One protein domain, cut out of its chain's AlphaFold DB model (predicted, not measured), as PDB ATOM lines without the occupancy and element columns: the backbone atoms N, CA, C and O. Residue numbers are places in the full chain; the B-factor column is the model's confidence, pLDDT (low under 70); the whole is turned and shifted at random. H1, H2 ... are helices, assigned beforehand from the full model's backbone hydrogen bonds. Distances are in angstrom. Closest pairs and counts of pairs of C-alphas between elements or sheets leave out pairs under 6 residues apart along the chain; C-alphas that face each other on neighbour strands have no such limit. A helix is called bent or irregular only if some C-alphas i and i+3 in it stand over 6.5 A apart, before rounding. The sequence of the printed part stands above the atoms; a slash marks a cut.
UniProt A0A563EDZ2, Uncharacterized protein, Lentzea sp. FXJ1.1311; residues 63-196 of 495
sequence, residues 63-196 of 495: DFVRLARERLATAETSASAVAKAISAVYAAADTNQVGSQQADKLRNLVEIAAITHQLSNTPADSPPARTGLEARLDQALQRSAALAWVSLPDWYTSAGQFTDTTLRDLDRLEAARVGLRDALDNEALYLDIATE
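What this domain is: This is residues 63 to 196 of the 495 residues of an uncharacterized protein of Lentzea sp. FXJ1.1311 (UniProt A0A563EDZ2). Two antiparallel pairs of helices, H1 with H6a and H3 with H4, are set at a steep angle; the first pair reaches out from the second like an arm, and H2 packs in the angle between them, on H3 and H6a. H6b lengthens the arm past a bend, and H5 lies near H2. The printed part has 134 residues, all helix by class, with six named helices in the order H1 to H6 and no named strand. It is loose, with a radius of gyration of the C-alphas of 17.8 A and spans of 53 by 39 by 26 A.

Where its parts are: H1, residues 63 to 78, begins at C-alpha 63 (52.498, -36.618, -0.738) and is 21.9 A long. H2 is residues 81 to 93, H3 residues 97 to 121, 36.4 A, H4 residues 127 to 146, 28.8 A, and H5 residues 154 to 159. H6, residues 164 to 196, was assigned as one helix by its hydrogen bonds but is bent: C-alphas 185 and 188 are 7.6 A apart. Its arms are H6a, residues 164 to 185, 31.4 A, and H6b, residues 188 to 196, ending at C-alpha 196 (51.113, -55.159, -1.343).

How they stand to each other: H1 touches H6a at a shallow tilt of 19 degrees, opposite ways; the closest C-alphas, of Ala 68 and Leu 180, are 4.9 A apart. H2 touches H6a with residues 82 to 87 alone, closest at the C-alphas of Ala 83 and Thr 166, 5.4 A. H2 and H3 form a helical hairpin, closest at the C-alphas of Ala 93 and Gly 99, 4.1 A. H3 and H4 form another, at a shallow tilt of 26 degrees, with the C-alphas of Ile 112 and Leu 137 closest at 6.1 A. H3 and H6a only just touch, with 3 pairs of C-alphas within 8 A, the closest those of Ala 114 and Leu 167, 6.9 A. H5 touches no helix; H6b touches none and stands at a steep tilt of 56 degrees to H6a. Every O i to N i+4 pair is within hydrogen-bond range in H1, H2, H4, H6a and H6b; H3 has 19 of 21 and H5 1 of 2.

The domain as a whole: The C-alphas farthest apart, of Ser 158 and Glu 196, are 54.9 A apart. The printed part has no cut and no long link. Residues 123 to 128, of which 127 and 128 belong to H4, stand free. The mean pLDDT of the printed part is 90.3, and residue 98 alone is under 70.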
ATOM      1  N   ASP A  63      53.510 -37.670  -0.638       92.38
ATOM      2  CA  ASP A  63      52.498 -36.618  -0.738       92.38
ATOM      3  C   ASP A  63      51.465 -36.645   0.379       92.38
ATOM      4  O   ASP A  63      50.976 -35.591   0.777       92.38
ATOM      5  N   PHE A  64      51.120 -37.812   0.912       93.81
ATOM      6  CA  PHE A  64      49.982 -37.956   1.813       93.81
ATOM      7  C   PHE A  64      50.116 -37.095   3.078       93.81
ATOM      8  O   PHE A  64      49.254 -36.256   3.364       93.81
ATOM      9  N   VAL A  65      51.245 -37.210   3.781       92.75
ATOM     10  CA  VAL A  65      51.534 -36.383   4.960       92.75
ATOM     11  C   VAL A  65      51.795 -34.925   4.567       92.75
ATOM     12  O   VAL A  65      51.351 -34.007   5.262       92.75
ATOM     13  N   ARG A  66      52.486 -34.678   3.446       95.25
ATOM     14  CA  ARG A  66      52.770 -33.322   2.945       95.25
ATOM     15  C   ARG A  66      51.479 -32.538   2.694       95.25
ATOM     16  O   ARG A  66      51.322 -31.440   3.222       95.25
ATOM     17  N   LEU A  67      50.529 -33.120   1.966       95.12
ATOM     18  CA  LEU A  67      49.228 -32.522   1.664       95.12
ATOM     19  C   LEU A  67      48.399 -32.295   2.931       95.12
ATOM     20  O   LEU A  67      47.708 -31.282   3.041       95.12
ATOM     21  N   ALA A  68      48.473 -33.200   3.911       93.62
ATOM     22  CA  ALA A  68      47.812 -32.997   5.196       93.62
ATOM     23  C   ALA A  68      48.403 -31.796   5.964       93.62
ATOM     24  O   ALA A  68      47.652 -30.975   6.497       93.62
ATOM     25  N   ARG A  69      49.734 -31.623   5.947       95.12
ATOM     26  CA  ARG A  69      50.407 -30.438   6.512       95.12
ATOM     27  C   ARG A  69      50.025 -29.154   5.779       95.12
ATOM     28  O   ARG A  69      49.743 -28.154   6.429       95.12
ATOM     29  N   GLU A  70      49.968 -29.171   4.449       95.69
ATOM     30  CA  GLU A  70      49.558 -28.013   3.643       95.69
ATOM     31  C   GLU A  70      48.107 -27.598   3.915       95.69
ATOM     32  O   GLU A  70      47.808 -26.405   4.026       95.69
ATOM     33  N   ARG A  71      47.202 -28.571   4.089       95.12
ATOM     34  CA  ARG A  71      45.813 -28.314   4.502       95.12
ATOM     35  C   ARG A  71      45.753 -27.666   5.881       95.12
ATOM     36  O   ARG A  71      45.023 -26.687   6.040       95.12
ATOM     37  N   LEU A  72      46.538 -28.156   6.844       94.88
ATOM     38  CA  LEU A  72      46.641 -27.532   8.163       94.88
ATOM     39  C   LEU A  72      47.193 -26.105   8.067       94.88
ATOM     40  O   LEU A  72      46.556 -25.191   8.577       94.88
ATOM     41  N   ALA A  73      48.291 -25.883   7.346       94.31
ATOM     42  CA  ALA A  73      48.882 -24.556   7.167       94.31
ATOM     43  C   ALA A  73      47.917 -23.566   6.483       94.31
ATOM     44  O   ALA A  73      47.860 -22.384   6.835       94.31
ATOM     45  N   THR A  74      47.115 -24.043   5.527       94.75
ATOM     46  CA  THR A  74      46.079 -23.242   4.859       94.75
ATOM     47  C   THR A  74      44.945 -22.886   5.822       94.75
ATOM     48  O   THR A  74      44.517 -21.726   5.875       94.75
ATOM     49  N   ALA A  75      44.472 -23.854   6.614       93.81
ATOM     50  CA  ALA A  75      43.469 -23.623   7.651       93.81
ATOM     51  C   ALA A  75      43.989 -22.642   8.715       93.81
ATOM     52  O   ALA A  75      43.296 -21.694   9.073       93.81
ATOM     53  N   GLU A  76      45.239 -22.798   9.148       93.12
ATOM     54  CA  GLU A  76      45.910 -21.882  10.066       93.12
ATOM     55  C   GLU A  76      46.021 -20.489   9.475       93.12
ATOM     56  O   GLU A  76      45.637 -19.537  10.133       93.12
ATOM     57  N   THR A  77      46.460 -20.326   8.232       94.62
ATOM     58  CA  THR A  77      46.617 -18.991   7.638       94.62
ATOM     59  C   THR A  77      45.273 -18.269   7.503       94.62
ATOM     60  O   THR A  77      45.177 -17.090   7.859       94.62
ATOM     61  N   SER A  78      44.233 -18.984   7.062       93.56
ATOM     62  CA  SER A  78      42.897 -18.428   6.802       93.56
ATOM     63  C   SER A  78      42.028 -18.224   8.046       93.56
ATOM     64  O   SER A  78      41.080 -17.442   7.984       93.56
ATOM     65  N   ALA A  79      42.352 -18.863   9.174       94.75
ATOM     66  CA  ALA A  79      41.582 -18.730  10.404       94.75
ATOM     67  C   ALA A  79      41.645 -17.314  11.006       94.75
ATOM     68  O   ALA A  79      42.690 -16.644  11.011       94.75
ATOM     69  N   SER A  80      40.525 -16.881  11.591       93.19
ATOM     70  CA  SER A  80      40.442 -15.647  12.372       93.19
ATOM     71  C   SER A  80      41.433 -15.637  13.548       93.19
ATOM     72  O   SER A  80      41.821 -16.681  14.076       93.19
ATOM     73  N   ALA A  81      41.839 -14.444  13.997       91.56
ATOM     74  CA  ALA A  81      42.773 -14.294  15.120       91.56
ATOM     75  C   ALA A  81      42.265 -14.975  16.404       91.56
ATOM     76  O   ALA A  81      43.044 -15.582  17.136       91.56
ATOM     77  N   VAL A  82      40.950 -14.927  16.640       89.38
ATOM     78  CA  VAL A  82      40.302 -15.578  17.784       89.38
ATOM     79  C   VAL A  82      40.375 -17.102  17.654       89.38
ATOM     80  O   VAL A  82      40.782 -17.771  18.601       89.38
ATOM     81  N   ALA A  83      40.071 -17.658  16.476       90.31
ATOM     82  CA  ALA A  83      40.186 -19.097  16.231       90.31
ATOM     83  C   ALA A  83      41.633 -19.591  16.400       90.31
ATOM     84  O   ALA A  83      41.859 -20.599  17.066       90.31
ATOM     85  N   LYS A  84      42.621 -18.839  15.894       89.75
ATOM     86  CA  LYS A  84      44.056 -19.107  16.107       89.75
ATOM     87  C   LYS A  84      44.426 -19.126  17.590       89.75
ATOM     88  O   LYS A  84      45.118 -20.040  18.030       89.75
ATOM     89  N   ALA A  85      43.952 -18.152  18.365       88.75
ATOM     90  CA  ALA A  85      44.262 -18.054  19.789       88.75
ATOM     91  C   ALA A  85      43.671 -19.223  20.597       88.75
ATOM     92  O   ALA A  85      44.380 -19.838  21.390       88.75
ATOM     93  N   ILE A  86      42.409 -19.590  20.347       88.62
ATOM     94  CA  ILE A  86      41.770 -20.780  20.943       88.62
ATOM     95  C   ILE A  86      42.554 -22.042  20.572       88.62
ATOM     96  O   ILE A  86      42.905 -22.855  21.425       88.62
ATOM     97  N   SER A  87      42.862 -22.171  19.285       87.38
ATOM     98  CA  SER A  87      43.583 -23.294  18.704       87.38
ATOM     99  C   SER A  87      44.985 -23.473  19.306       87.38
ATOM    100  O   SER A  87      45.416 -24.608  19.514       87.38
ATOM    101  N   ALA A  88      45.670 -22.376  19.644       88.38
ATOM    102  CA  ALA A  88      46.950 -22.393  20.347       88.38
ATOM    103  C   ALA A  88      46.815 -22.860  21.806       88.38
ATOM    104  O   ALA A  88      47.658 -23.618  22.283       88.38
ATOM    105  N   VAL A  89      45.742 -22.470  22.506       88.31
ATOM    106  CA  VAL A  89      45.482 -22.966  23.870       88.31
ATOM    107  C   VAL A  89      45.216 -24.474  23.860       88.31
ATOM    108  O   VAL A  89      45.722 -25.183  24.727       88.31
ATOM    109  N   TYR A  90      44.496 -24.987  22.854       89.19
ATOM    110  CA  TYR A  90      44.286 -26.432  22.701       89.19
ATOM    111  C   TYR A  90      45.598 -27.183  22.470       89.19
ATOM    112  O   TYR A  90      45.827 -28.197  23.116       89.19
ATOM    113  N   ALA A  91      46.480 -26.665  21.613       84.94
ATOM    114  CA  ALA A  91      47.782 -27.287  21.376       84.94
ATOM    115  C   ALA A  91      48.682 -27.269  22.629       84.94
ATOM    116  O   ALA A  91      49.390 -28.234  22.901       84.94
ATOM    117  N   ALA A  92      48.641 -26.194  23.424       86.00
ATOM    118  CA  ALA A  92      49.414 -26.100  24.662       86.00
ATOM    119  C   ALA A  92      48.934 -27.095  25.737       86.00
ATOM    120  O   ALA A  92      49.754 -27.648  26.476       86.00
ATOM    121  N   ALA A  93      47.625 -27.350  25.809       88.12
ATOM    122  CA  ALA A  93      47.028 -28.297  26.749       88.12
ATOM    123  C   ALA A  93      47.534 -29.733  26.589       88.12
ATOM    124  O   ALA A  93      47.693 -30.424  27.592       88.12
ATOM    125  N   ASP A  94      47.856 -30.148  25.364       80.81
ATOM    126  CA  ASP A  94      48.397 -31.485  25.091       80.81
ATOM    127  C   ASP A  94      49.803 -31.686  25.701       80.81
ATOM    128  O   ASP A  94      50.275 -32.815  25.818       80.81
ATOM    129  N   THR A  95      50.471 -30.608  26.139       81.69
ATOM    130  CA  THR A  95      51.839 -30.646  26.691       81.69
ATOM    131  C   THR A  95      51.947 -30.262  28.170       81.69
ATOM    132  O   THR A  95      52.975 -30.532  28.792       81.69
ATOM    133  N   ASN A  96      50.924 -29.632  28.763       82.62
ATOM    134  CA  ASN A  96      50.992 -29.099  30.128       82.62
ATOM    135  C   ASN A  96      49.644 -29.180  30.866       82.62
ATOM    136  O   ASN A  96      48.611 -28.733  30.368       82.62
ATOM    137  N   GLN A  97      49.678 -29.653  32.116       71.81
ATOM    138  CA  GLN A  97      48.509 -29.863  32.975       71.81
ATOM    139  C   GLN A  97      47.756 -28.568  33.340       71.81
ATOM    140  O   GLN A  97      46.540 -28.582  33.489       71.81
ATOM    141  N   VAL A  98      48.438 -27.422  33.465       69.25
ATOM    142  CA  VAL A  98      47.748 -26.130  33.690       69.25
ATOM    143  C   VAL A  98      47.051 -25.651  32.409       69.25
ATOM    144  O   VAL A  98      45.957 -25.090  32.462       69.25
ATOM    145  N   GLY A  99      47.645 -25.938  31.246       76.56
ATOM    146  CA  GLY A  99      47.036 -25.666  29.943       76.56
ATOM    147  C   GLY A  99      45.770 -26.490  29.707       76.56
ATOM    148  O   GLY A  99      44.826 -25.983  29.103       76.56
ATOM    149  N   SER A 100      45.703 -27.715  30.243       85.12
ATOM    150  CA  SER A 100      44.545 -28.597  30.065       85.12
ATOM    151  C   SER A 100      43.262 -28.019  30.661       85.12
ATOM    152  O   SER A 100      42.238 -28.005  29.989       85.12
ATOM    153  N   GLN A 101      43.318 -27.424  31.856       88.88
ATOM    154  CA  GLN A 101      42.138 -26.818  32.489       88.88
ATOM    155  C   GLN A 101      41.630 -25.584  31.727       88.88
ATOM    156  O   GLN A 101      40.419 -25.391  31.579       88.88
ATOM    157  N   GLN A 102      42.540 -24.743  31.223       88.69
ATOM    158  CA  GLN A 102      42.173 -23.586  30.399       88.69
ATOM    159  C   GLN A 102      41.568 -24.019  29.060       88.69
ATOM    160  O   GLN A 102      40.569 -23.441  28.625       88.69
ATOM    161  N   ALA A 103      42.132 -25.050  28.427       89.81
ATOM    162  CA  ALA A 103      41.581 -25.627  27.211       89.81
ATOM    163  C   ALA A 103      40.210 -26.262  27.446       89.81
ATOM    164  O   ALA A 103      39.310 -26.009  26.652       89.81
ATOM    165  N   ASP A 104      40.008 -27.001  28.540       90.81
ATOM    166  CA  ASP A 104      38.710 -27.590  28.889       90.81
ATOM    167  C   ASP A 104      37.632 -26.510  29.039       90.81
ATOM    168  O   ASP A 104      36.530 -26.634  28.495       90.81
ATOM    169  N   LYS A 105      37.968 -25.394  29.704       92.56
ATOM    170  CA  LYS A 105      37.051 -24.256  29.821       92.56
ATOM    171  C   LYS A 105      36.747 -23.627  28.463       92.56
ATOM    172  O   LYS A 105      35.579 -23.376  28.172       92.56
ATOM    173  N   LEU A 106      37.756 -23.389  27.625       90.75
ATOM    174  CA  LEU A 106      37.552 -22.829  26.285       90.75
ATOM    175  C   LEU A 106      36.746 -23.765  25.375       90.75
ATOM    176  O   LEU A 106      35.833 -23.285  24.710       90.75
ATOM    177  N   ARG A 107      37.007 -25.079  25.397       91.44
ATOM    178  CA  ARG A 107      36.226 -26.090  24.661       91.44
ATOM    179  C   ARG A 107      34.758 -26.026  25.046       91.44
ATOM    180  O   ARG A 107      33.902 -25.946  24.171       91.44
ATOM    181  N   ASN A 108      34.476 -25.977  26.345       92.81
ATOM    182  CA  ASN A 108      33.108 -25.890  26.833       92.81
ATOM    183  C   ASN A 108      32.424 -24.570  26.428       92.81
ATOM    184  O   ASN A 108      31.245 -24.564  26.088       92.81
ATOM    185  N   LEU A 109      33.150 -23.447  26.415       92.00
ATOM    186  CA  LEU A 109      32.613 -22.161  25.953       92.00
ATOM    187  C   LEU A 109      32.344 -22.146  24.438       92.00
ATOM    188  O   LEU A 109      31.324 -21.606  24.011       92.00
ATOM    189  N   VAL A 110      33.225 -22.745  23.631       91.25
ATOM    190  CA  VAL A 110      33.015 -22.918  22.183       91.25
ATOM    191  C   VAL A 110      31.792 -23.799  21.924       91.25
ATOM    192  O   VAL A 110      30.960 -23.451  21.089       91.25
ATOM    193  N   GLU A 111      31.634 -24.892  22.676       92.50
ATOM    194  CA  GLU A 111      30.466 -25.775  22.589       92.50
ATOM    195  C   GLU A 111      29.163 -25.033  22.920       92.50
ATOM    196  O   GLU A 111      28.198 -25.134  22.164       92.50
ATOM    197  N   ILE A 112      29.140 -24.235  23.995       92.50
ATOM    198  CA  ILE A 112      27.983 -23.395  24.348       92.50
ATOM    199  C   ILE A 112      27.612 -22.471  23.185       92.50
ATOM    200  O   ILE A 112      26.436 -22.380  22.824       92.50
ATOM    201  N   ALA A 113      28.593 -21.800  22.579       91.50
ATOM    202  CA  ALA A 113      28.334 -20.886  21.473       91.50
ATOM    203  C   ALA A 113      27.846 -21.609  20.214       91.50
ATOM    204  O   ALA A 113      26.896 -21.148  19.586       91.50
ATOM    205  N   ALA A 114      28.423 -22.768  19.891       89.75
ATOM    206  CA  ALA A 114      27.975 -23.603  18.784       89.75
ATOM    207  C   ALA A 114      26.533 -24.104  18.980       89.75
ATOM    208  O   ALA A 114      25.724 -24.009  18.060       89.75
ATOM    209  N   ILE A 115      26.172 -24.579  20.179       92.81
ATOM    210  CA  ILE A 115      24.799 -25.018  20.482       92.81
ATOM    211  C   ILE A 115      23.827 -23.834  20.431       92.81
ATOM    212  O   ILE A 115      22.743 -23.954  19.862       92.81
ATOM    213  N   THR A 116      24.213 -22.680  20.979       93.38
ATOM    214  CA  THR A 116      23.394 -21.458  20.937       93.38
ATOM    215  C   THR A 116      23.133 -21.019  19.494       93.38
ATOM    216  O   THR A 116      21.999 -20.694  19.142       93.38
ATOM    217  N   HIS A 117      24.155 -21.082  18.638       89.50
ATOM    218  CA  HIS A 117      24.032 -20.805  17.208       89.50
ATOM    219  C   HIS A 117      23.120 -21.808  16.486       89.50
ATOM    220  O   HIS A 117      22.250 -21.426  15.700       89.50
ATOM    221  N   GLN A 118      23.248 -23.102  16.788       90.38
ATOM    222  CA  GLN A 118      22.350 -24.131  16.255       90.38
ATOM    223  C   GLN A 118      20.900 -23.887  16.691       90.38
ATOM    224  O   GLN A 118      19.988 -23.984  15.869       90.38
ATOM    225  N   LEU A 119      20.669 -23.502  17.949       93.44
ATOM    226  CA  LEU A 119      19.343 -23.166  18.475       93.44
ATOM    227  C   LEU A 119      18.725 -21.932  17.813       93.44
ATOM    228  O   LEU A 119      17.506 -21.909  17.624       93.44
ATOM    229  N   SER A 120      19.528 -20.922  17.458       91.94
ATOM    230  CA  SER A 120      19.036 -19.742  16.734       91.94
ATOM    231  C   SER A 120      18.674 -20.042  15.280       91.94
ATOM    232  O   SER A 120      17.794 -19.386  14.733       91.94
ATOM    233  N   ASN A 121      19.319 -21.042  14.669       90.56
ATOM    234  CA  ASN A 121      19.080 -21.431  13.275       90.56
ATOM    235  C   ASN A 121      18.080 -22.587  13.113       90.56
ATOM    236  O   ASN A 121      17.629 -22.854  12.002       90.56
ATOM    237  N   THR A 122      17.727 -23.283  14.195       92.12
ATOM    238  CA  THR A 122      16.736 -24.366  14.166       92.12
ATOM    239  C   THR A 122      15.321 -23.773  14.207       92.12
ATOM    240  O   THR A 122      15.001 -23.079  15.178       92.12
ATOM    241  N   PRO A 123      14.451 -24.049  13.211       92.38
ATOM    242  CA  PRO A 123      13.072 -23.563  13.206       92.38
ATOM    243  C   PRO A 123      12.317 -23.956  14.480       92.38
ATOM    244  O   PRO A 123      12.477 -25.069  14.987       92.38
ATOM    245  N   ALA A 124      11.452 -23.064  14.972       90.88
ATOM    246  CA  ALA A 124      10.641 -23.307  16.170       90.88
ATOM    247  C   ALA A 124       9.760 -24.566  16.046       90.88
ATOM    248  O   ALA A 124       9.483 -25.240  17.036       90.88
ATOM    249  N   ASP A 125       9.407 -24.928  14.815       91.25
ATOM    250  CA  ASP A 125       8.465 -25.998  14.492       91.25
ATOM    251  C   ASP A 125       9.129 -27.392  14.455       91.25
ATOM    252  O   ASP A 125       8.499 -28.373  14.066       91.25
ATOM    253  N   SER A 126      10.400 -27.507  14.871       82.81
ATOM    254  CA  SER A 126      11.157 -28.771  14.972       82.81
ATOM    255  C   SER A 126      11.448 -29.183  16.432       82.81
ATOM    256  O   SER A 126      12.617 -29.258  16.830       82.81
ATOM    257  N   PRO A 127      10.416 -29.477  17.255       84.62
ATOM    258  CA  PRO A 127      10.567 -29.665  18.698       84.62
ATOM    259  C   PRO A 127      11.586 -30.740  19.118       84.62
ATOM    260  O   PRO A 127      12.389 -30.443  19.999       84.62
ATOM    261  N   PRO A 128      11.669 -31.937  18.493       87.50
ATOM    262  CA  PRO A 128      12.626 -32.960  18.924       87.50
ATOM    263  C   PRO A 128      14.089 -32.515  18.796       87.50
ATOM    264  O   PRO A 128      14.896 -32.765  19.691       87.50
ATOM    265  N   ALA A 129      14.431 -31.828  17.701       86.88
ATOM    266  CA  ALA A 129      15.781 -31.319  17.475       86.88
ATOM    267  C   ALA A 129      16.124 -30.204  18.471       86.88
ATOM    268  O   ALA A 129      17.214 -30.192  19.043       86.88
ATOM    269  N   ARG A 130      15.167 -29.301  18.724       94.12
ATOM    270  CA  ARG A 130      15.349 -28.184  19.649       94.12
ATOM    271  C   ARG A 130      15.521 -28.655  21.094       94.12
ATOM    272  O   ARG A 130      16.482 -28.249  21.736       94.12
ATOM    273  N   THR A 131      14.676 -29.571  21.570       93.31
ATOM    274  CA  THR A 131      14.782 -30.148  22.922       93.31
ATOM    275  C   THR A 131      16.122 -30.854  23.138       93.31
ATOM    276  O   THR A 131      16.731 -30.716  24.198       93.31
ATOM    277  N   GLY A 132      16.626 -31.572  22.127       93.75
ATOM    278  CA  GLY A 132      17.956 -32.181  22.190       93.75
ATOM    279  C   GLY A 132      19.082 -31.150  22.327       93.75
ATOM    280  O   GLY A 132      20.020 -31.356  23.097       93.75
ATOM    281  N   LEU A 133      18.990 -30.026  21.611       93.25
ATOM    282  CA  LEU A 133      19.955 -28.928  21.715       93.25
ATOM    283  C   LEU A 133      19.862 -28.190  23.059       93.25
ATOM    284  O   LEU A 133      20.899 -27.897  23.647       93.25
ATOM    285  N   GLU A 134      18.657 -27.936  23.572       95.00
ATOM    286  CA  GLU A 134      18.429 -27.300  24.880       95.00
ATOM    287  C   GLU A 134      19.021 -28.143  26.018       95.00
ATOM    288  O   GLU A 134      19.792 -27.631  26.827       95.00
ATOM    289  N   ALA A 135      18.785 -29.460  26.020       94.88
ATOM    290  CA  ALA A 135      19.373 -30.361  27.013       94.88
ATOM    291  C   ALA A 135      20.915 -30.377  26.964       94.88
ATOM    292  O   ALA A 135      21.580 -30.400  28.003       94.88
ATOM    293  N   ARG A 136      21.503 -30.340  25.759       95.19
ATOM    294  CA  ARG A 136      22.962 -30.235  25.587       95.19
ATOM    295  C   ARG A 136      23.495 -28.889  26.076       95.19
ATOM    296  O   ARG A 136      24.562 -28.862  26.690       95.19
ATOM    297  N   LEU A 137      22.771 -27.796  25.824       96.44
ATOM    298  CA  LEU A 137      23.134 -26.463  26.303       96.44
ATOM    299  C   LEU A 137      23.155 -26.422  27.833       96.44
ATOM    300  O   LEU A 137      24.145 -25.976  28.408       96.44
ATOM    301  N   ASP A 138      22.119 -26.951  28.485       95.25
ATOM    302  CA  ASP A 138      22.046 -27.032  29.947       95.25
ATOM    303  C   ASP A 138      23.225 -27.821  30.527       95.25
ATOM    304  O   ASP A 138      23.871 -27.383  31.484       95.25
ATOM    305  N   GLN A 139      23.570 -28.957  29.915       95.62
ATOM    306  CA  GLN A 139      24.721 -29.754  30.335       95.62
ATOM    307  C   GLN A 139      26.046 -28.986  30.174       95.62
ATOM    308  O   GLN A 139      26.900 -29.021  31.065       95.62
ATOM    309  N   ALA A 140      26.227 -28.274  29.060       93.44
ATOM    310  CA  ALA A 140      27.419 -27.466  28.818       93.44
ATOM    311  C   ALA A 140      27.507 -26.274  29.792       93.44
ATOM    312  O   ALA A 140      28.585 -25.967  30.310       93.44
ATOM    313  N   LEU A 141      26.382 -25.639  30.135       94.19
ATOM    314  CA  LEU A 141      26.322 -24.581  31.149       94.19
ATOM    315  C   LEU A 141      26.701 -25.102  32.544       94.19
ATOM    316  O   LEU A 141      27.476 -24.451  33.249       94.19
ATOM    317  N   GLN A 142      26.243 -26.300  32.925       94.44
ATOM    318  CA  GLN A 142      26.644 -26.946  34.182       94.44
ATOM    319  C   GLN A 142      28.154 -27.218  34.236       94.44
ATOM    320  O   GLN A 142      28.806 -26.898  35.234       94.44
ATOM    321  N   ARG A 143      28.743 -27.738  33.148       94.38
ATOM    322  CA  ARG A 143      30.204 -27.896  33.030       94.38
ATOM    323  C   ARG A 143      30.933 -26.554  33.135       94.38
ATOM    324  O   ARG A 143      31.958 -26.465  33.807       94.38
ATOM    325  N   SER A 144      30.382 -25.495  32.538       92.50
ATOM    326  CA  SER A 144      30.959 -24.147  32.621       92.50
ATOM    327  C   SER A 144      30.996 -23.633  34.058       92.50
ATOM    328  O   SER A 144      31.982 -23.018  34.462       92.50
ATOM    329  N   ALA A 145      29.941 -23.891  34.838       92.75
ATOM    330  CA  ALA A 145      29.880 -23.516  36.247       92.75
ATOM    331  C   ALA A 145      30.942 -24.258  37.078       92.75
ATOM    332  O   ALA A 145      31.607 -23.646  37.913       92.75
ATOM    333  N   ALA A 146      31.178 -25.543  36.794       91.19
ATOM    334  CA  ALA A 146      32.239 -26.321  37.440       91.19
ATOM    335  C   ALA A 146      33.659 -25.795  37.131       91.19
ATOM    336  O   ALA A 146      34.570 -25.971  37.940       91.19
ATOM    337  N   LEU A 147      33.844 -25.109  35.996       90.62
ATOM    338  CA  LEU A 147      35.109 -24.497  35.564       90.62
ATOM    339  C   LEU A 147      35.184 -22.986  35.859       90.62
ATOM    340  O   LEU A 147      36.065 -22.284  35.350       90.62
ATOM    341  N   ALA A 148      34.279 -22.440  36.677       90.88
ATOM    342  CA  ALA A 148      34.217 -21.001  36.944       90.88
ATOM    343  C   ALA A 148      35.530 -20.433  37.517       90.88
ATOM    344  O   ALA A 148      35.923 -19.328  37.149       90.88
ATOM    345  N   TRP A 149      36.241 -21.219  38.329       90.31
ATOM    346  CA  TRP A 149      37.498 -20.850  38.990       90.31
ATOM    347  C   TRP A 149      38.724 -20.810  38.060       90.31
ATOM    348  O   TRP A 149      39.740 -20.227  38.429       90.31
ATOM    349  N   VAL A 150      38.654 -21.399  36.861       89.50
ATOM    350  CA  VAL A 150      39.769 -21.390  35.899       89.50
ATOM    351  C   VAL A 150      39.830 -20.032  35.195       89.50
ATOM    352  O   VAL A 150      38.869 -19.627  34.534       89.50
ATOM    353  N   SER A 151      40.949 -19.314  35.291       89.94
ATOM    354  CA  SER A 151      41.134 -18.036  34.591       89.94
ATOM    355  C   SER A 151      41.287 -18.243  33.082       89.94
ATOM    356  O   SER A 151      42.116 -19.043  32.637       89.94
ATOM    357  N   LEU A 152      40.508 -17.501  32.291       88.62
ATOM    358  CA  LEU A 152      40.670 -17.464  30.836       88.62
ATOM    359  C   LEU A 152      41.843 -16.551  30.448       88.62
ATOM    360  O   LEU A 152      42.157 -15.634  31.204       88.62
ATOM    361  N   PRO A 153      42.477 -16.775  29.286       85.38
ATOM    362  CA  PRO A 153      43.516 -15.881  28.782       85.38
ATOM    363  C   PRO A 153      43.012 -14.445  28.582       85.38
ATOM    364  O   PRO A 153      41.877 -14.245  28.147       85.38
ATOM    365  N   ASP A 154      43.875 -13.449  28.797       87.94
ATOM    366  CA  ASP A 154      43.512 -12.025  28.709       87.94
ATOM    367  C   ASP A 154      42.883 -11.644  27.361       87.94
ATOM    368  O   ASP A 154      41.903 -10.897  27.314       87.94
ATOM    369  N   TRP A 155      43.375 -12.220  26.256       84.94
ATOM    370  CA  TRP A 155      42.834 -11.962  24.918       84.94
ATOM    371  C   TRP A 155      41.352 -12.342  24.795       84.94
ATOM    372  O   TRP A 155      40.627 -11.704  24.034       84.94
ATOM    373  N   TYR A 156      40.875 -13.331  25.561       84.75
ATOM    374  CA  TYR A 156      39.477 -13.761  25.528       84.75
ATOM    375  C   TYR A 156      38.548 -12.655  26.027       84.75
ATOM    376  O   TYR A 156      37.519 -12.378  25.416       84.75
ATOM    377  N   THR A 157      38.945 -11.964  27.100       81.44
ATOM    378  CA  THR A 157      38.158 -10.855  27.665       81.44
ATOM    379  C   THR A 157      37.996  -9.692  26.684       81.44
ATOM    380  O   THR A 157      36.992  -8.987  26.721       81.44
ATOM    381  N   SER A 158      38.959  -9.530  25.770       80.00
ATOM    382  CA  SER A 158      38.977  -8.467  24.759       80.00
ATOM    383  C   SER A 158      38.294  -8.860  23.442       80.00
ATOM    384  O   SER A 158      37.903  -7.983  22.677       80.00
ATOM    385  N   ALA A 159      38.152 -10.159  23.155       76.50
ATOM    386  CA  ALA A 159      37.681 -10.665  21.863       76.50
ATOM    387  C   ALA A 159      36.149 -10.620  21.672       76.50
ATOM    388  O   ALA A 159      35.683 -10.677  20.536       76.50
ATOM    389  N   GLY A 160      35.363 -10.502  22.749       75.94
ATOM    390  CA  GLY A 160      33.895 -10.545  22.687       75.94
ATOM    391  C   GLY A 160      33.323 -11.964  22.516       75.94
ATOM    392  O   GLY A 160      33.975 -12.951  22.851       75.94
ATOM    393  N   GLN A 161      32.074 -12.080  22.043       76.56
ATOM    394  CA  GLN A 161      31.417 -13.376  21.794       76.56
ATOM    395  C   GLN A 161      32.010 -14.086  20.565       76.56
ATOM    396  O   GLN A 161      32.435 -13.437  19.608       76.56
ATOM    397  N   PHE A 162      31.997 -15.424  20.559       87.12
ATOM    398  CA  PHE A 162      32.388 -16.196  19.378       87.12
ATOM    399  C   PHE A 162      31.430 -15.917  18.215       87.12
ATOM    400  O   PHE A 162      30.217 -16.059  18.351       87.12
ATOM    401  N   THR A 163      31.982 -15.536  17.067       89.19
ATOM    402  CA  THR A 163      31.216 -15.307  15.836       89.19
ATOM    403  C   THR A 163      31.073 -16.594  15.020       89.19
ATOM    404  O   THR A 163      31.900 -17.498  15.134       89.19
ATOM    405  N   ASP A 164      30.105 -16.646  14.104       86.62
ATOM    406  CA  ASP A 164      29.925 -17.748  13.140       86.62
ATOM    407  C   ASP A 164      31.189 -18.050  12.330       86.62
ATOM    408  O   ASP A 164      31.482 -19.193  11.981       86.62
ATOM    409  N   THR A 165      31.952 -17.009  11.996       89.75
ATOM    410  CA  THR A 165      33.246 -17.155  11.324       89.75
ATOM    411  C   THR A 165      34.256 -17.838  12.236       89.75
ATOM    412  O   THR A 165      34.934 -18.756  11.794       89.75
ATOM    413  N   THR A 166      34.302 -17.468  13.519       90.06
ATOM    414  CA  THR A 166      35.198 -18.105  14.496       90.06
ATOM    415  C   THR A 166      34.883 -19.588  14.651       90.06
ATOM    416  O   THR A 166      35.797 -20.404  14.609       90.06
ATOM    417  N   LEU A 167      33.602 -19.947  14.786       90.12
ATOM    418  CA  LEU A 167      33.181 -21.343  14.932       90.12
ATOM    419  C   LEU A 167      33.529 -22.172  13.686       90.12
ATOM    420  O   LEU A 167      34.159 -23.217  13.808       90.12
ATOM    421  N   ARG A 168      33.235 -21.663  12.480       91.06
ATOM    422  CA  ARG A 168      33.612 -22.341  11.224       91.06
ATOM    423  C   ARG A 168      35.123 -22.494  11.058       91.06
ATOM    424  O   ARG A 168      35.577 -23.510  10.538       91.06
ATOM    425  N   ASP A 169      35.901 -21.494  11.460       92.81
ATOM    426  CA  ASP A 169      37.361 -21.564  11.393       92.81
ATOM    427  C   ASP A 169      37.923 -22.592  12.383       92.81
ATOM    428  O   ASP A 169      38.863 -23.308  12.042       92.81
ATOM    429  N   LEU A 170      37.333 -22.715  13.579       90.56
ATOM    430  CA  LEU A 170      37.690 -23.761  14.541       90.56
ATOM    431  C   LEU A 170      37.383 -25.159  14.003       90.56
ATOM    432  O   LEU A 170      38.253 -26.022  14.082       90.56
ATOM    433  N   ASP A 171      36.209 -25.365  13.404       90.00
ATOM    434  CA  ASP A 171      35.846 -26.651  12.799       90.00
ATOM    435  C   ASP A 171      36.815 -27.032  11.669       90.00
ATOM    436  O   ASP A 171      37.264 -28.176  11.582       90.00
ATOM    437  N   ARG A 172      37.196 -26.068  10.816       91.88
ATOM    438  CA  ARG A 172      38.191 -26.284   9.749       91.88
ATOM    439  C   ARG A 172      39.568 -26.640  10.301       91.88
ATOM    440  O   ARG A 172      40.219 -27.530   9.758       91.88
ATOM    441  N   LEU A 173      40.018 -25.941  11.344       92.00
ATOM    442  CA  LEU A 173      41.298 -26.214  12.001       92.00
ATOM    443  C   LEU A 173      41.314 -27.605  12.628       92.00
ATOM    444  O   LEU A 173      42.276 -28.346  12.436       92.00
ATOM    445  N   GLU A 174      40.252 -27.969  13.345       90.75
ATOM    446  CA  GLU A 174      40.142 -29.280  13.975       90.75
ATOM    447  C   GLU A 174      40.096 -30.394  12.925       90.75
ATOM    448  O   GLU A 174      40.871 -31.343  13.010       90.75
ATOM    449  N   ALA A 175      39.292 -30.240  11.868       92.38
ATOM    450  CA  ALA A 175      39.250 -31.198  10.765       92.38
ATOM    451  C   ALA A 175      40.619 -31.363  10.080       92.38
ATOM    452  O   ALA A 175      41.021 -32.482   9.761       92.38
ATOM    453  N   ALA A 176      41.368 -30.271   9.879       93.12
ATOM    454  CA  ALA A 176      42.708 -30.334   9.300       93.12
ATOM    455  C   ALA A 176      43.721 -31.027  10.229       93.12
ATOM    456  O   ALA A 176      44.579 -31.768   9.753       93.12
ATOM    457  N   ARG A 177      43.611 -30.833  11.550       92.00
ATOM    458  CA  ARG A 177      44.455 -31.515  12.545       92.00
ATOM    459  C   ARG A 177      44.155 -32.996  12.656       92.00
ATOM    460  O   ARG A 177      45.099 -33.778  12.681       92.00
ATOM    461  N   VAL A 178      42.877 -33.368  12.703       90.75
ATOM    462  CA  VAL A 178      42.452 -34.772  12.656       90.75
ATOM    463  C   VAL A 178      42.986 -35.410  11.378       90.75
ATOM    464  O   VAL A 178      43.673 -36.416  11.462       90.75
ATOM    465  N   GLY A 179      42.819 -34.756  10.223       91.38
ATOM    466  CA  GLY A 179      43.370 -35.245   8.958       91.38
ATOM    467  C   GLY A 179      44.896 -35.409   8.958       91.38
ATOM    468  O   GLY A 179      45.398 -36.374   8.391       91.38
ATOM    469  N   LEU A 180      45.649 -34.507   9.601       93.81
ATOM    470  CA  LEU A 180      47.101 -34.658   9.757       93.81
ATOM    471  C   LEU A 180      47.474 -35.788  10.720       93.81
ATOM    472  O   LEU A 180      48.408 -36.530  10.433       93.81
ATOM    473  N   ARG A 181      46.773 -35.920  11.847       91.94
ATOM    474  CA  ARG A 181      47.003 -37.003  12.806       91.94
ATOM    475  C   ARG A 181      46.716 -38.354  12.163       91.94
ATOM    476  O   ARG A 181      47.587 -39.209  12.181       91.94
ATOM    477  N   ASP A 182      45.570 -38.489  11.501       90.81
ATOM    478  CA  ASP A 182      45.216 -39.681  10.736       90.81
ATOM    479  C   ASP A 182      46.269 -39.975   9.664       90.81
ATOM    480  O   ASP A 182      46.650 -41.129   9.484       90.81
ATOM    481  N   ALA A 183      46.776 -38.946   8.974       91.19
ATOM    482  CA  ALA A 183      47.821 -39.138   7.978       91.19
ATOM    483  C   ALA A 183      49.126 -39.659   8.592       91.19
ATOM    484  O   ALA A 183      49.704 -40.594   8.054       91.19
ATOM    485  N   LEU A 184      49.565 -39.096   9.720       90.38
ATOM    486  CA  LEU A 184      50.778 -39.522  10.426       90.38
ATOM    487  C   LEU A 184      50.636 -40.923  11.035       90.38
ATOM    488  O   LEU A 184      51.551 -41.734  10.922       90.38
ATOM    489  N   ASP A 185      49.493 -41.218  11.651       91.12
ATOM    490  CA  ASP A 185      49.247 -42.490  12.336       91.12
ATOM    491  C   ASP A 185      49.069 -43.647  11.340       91.12
ATOM    492  O   ASP A 185      49.429 -44.786  11.640       91.12
ATOM    493  N   ASN A 186      48.532 -43.367  10.144       91.62
ATOM    494  CA  ASN A 186      48.220 -44.386   9.140       91.62
ATOM    495  C   ASN A 186      49.166 -44.395   7.927       91.62
ATOM    496  O   ASN A 186      48.981 -45.239   7.053       91.62
ATOM    497  N   GLU A 187      50.172 -43.513   7.844       93.44
ATOM    498  CA  GLU A 187      51.119 -43.453   6.712       93.44
ATOM    499  C   GLU A 187      51.731 -44.828   6.421       93.44
ATOM    500  O   GLU A 187      51.634 -45.332   5.303       93.44
ATOM    501  N   ALA A 188      52.290 -45.473   7.450       91.50
ATOM    502  CA  ALA A 188      52.914 -46.784   7.316       91.50
ATOM    503  C   ALA A 188      51.914 -47.867   6.877       91.50
ATOM    504  O   ALA A 188      52.245 -48.692   6.033       91.50
ATOM    505  N   LEU A 189      50.685 -47.839   7.408       94.31
ATOM    506  CA  LEU A 189      49.635 -48.796   7.050       94.31
ATOM    507  C   LEU A 189      49.206 -48.636   5.586       94.31
ATOM    508  O   LEU A 189      49.110 -49.621   4.859       94.31
ATOM    509  N   TYR A 190      48.945 -47.407   5.137       92.38
ATOM    510  CA  TYR A 190      48.533 -47.166   3.756       92.38
ATOM    511  C   TYR A 190      49.664 -47.420   2.762       92.38
ATOM    512  O   TYR A 190      49.405 -47.940   1.676       92.38
ATOM    513  N   LEU A 191      50.907 -47.107   3.136       92.38
ATOM    514  CA  LEU A 191      52.078 -47.434   2.332       92.38
ATOM    515  C   LEU A 191      52.264 -48.951   2.194       92.38
ATOM    516  O   LEU A 191      52.557 -49.416   1.092       92.38
ATOM    517  N   ASP A 192      52.056 -49.718   3.266       94.19
ATOM    518  CA  ASP A 192      52.121 -51.184   3.249       94.19
ATOM    519  C   ASP A 192      51.040 -51.779   2.332       94.19
ATOM    520  O   ASP A 192      51.359 -52.498   1.388       94.19
ATOM    521  N   ILE A 193      49.779 -51.355   2.495       94.12
ATOM    522  CA  ILE A 193      48.664 -51.774   1.626       94.12
ATOM    523  C   ILE A 193      48.940 -51.425   0.156       94.12
ATOM    524  O   ILE A 193      48.697 -52.235  -0.738       94.12
ATOM    525  N   ALA A 194      49.433 -50.217  -0.128       94.81
ATOM    526  CA  ALA A 194      49.756 -49.811  -1.495       94.81
ATOM    527  C   ALA A 194      50.920 -50.630  -2.077       94.81
ATOM    528  O   ALA A 194      50.908 -50.961  -3.263       94.81
ATOM    529  N   THR A 195      51.900 -50.984  -1.246       94.25
ATOM    530  CA  THR A 195      53.035 -51.831  -1.628       94.25
ATOM    531  C   THR A 195      52.571 -53.252  -1.945       94.25
ATOM    532  O   THR A 195      52.908 -53.767  -3.010       94.25
ATOM    533  N   GLU A 196      51.723 -53.845  -1.104       96.12
ATOM    534  CA  GLU A 196      51.113 -55.159  -1.343       96.12
ATOM    535  C   GLU A 196      50.287 -55.172  -2.641       96.12
ATOM    536  O   GLU A 196      50.409 -56.093  -3.454       96.12
TER     537      GLU A 196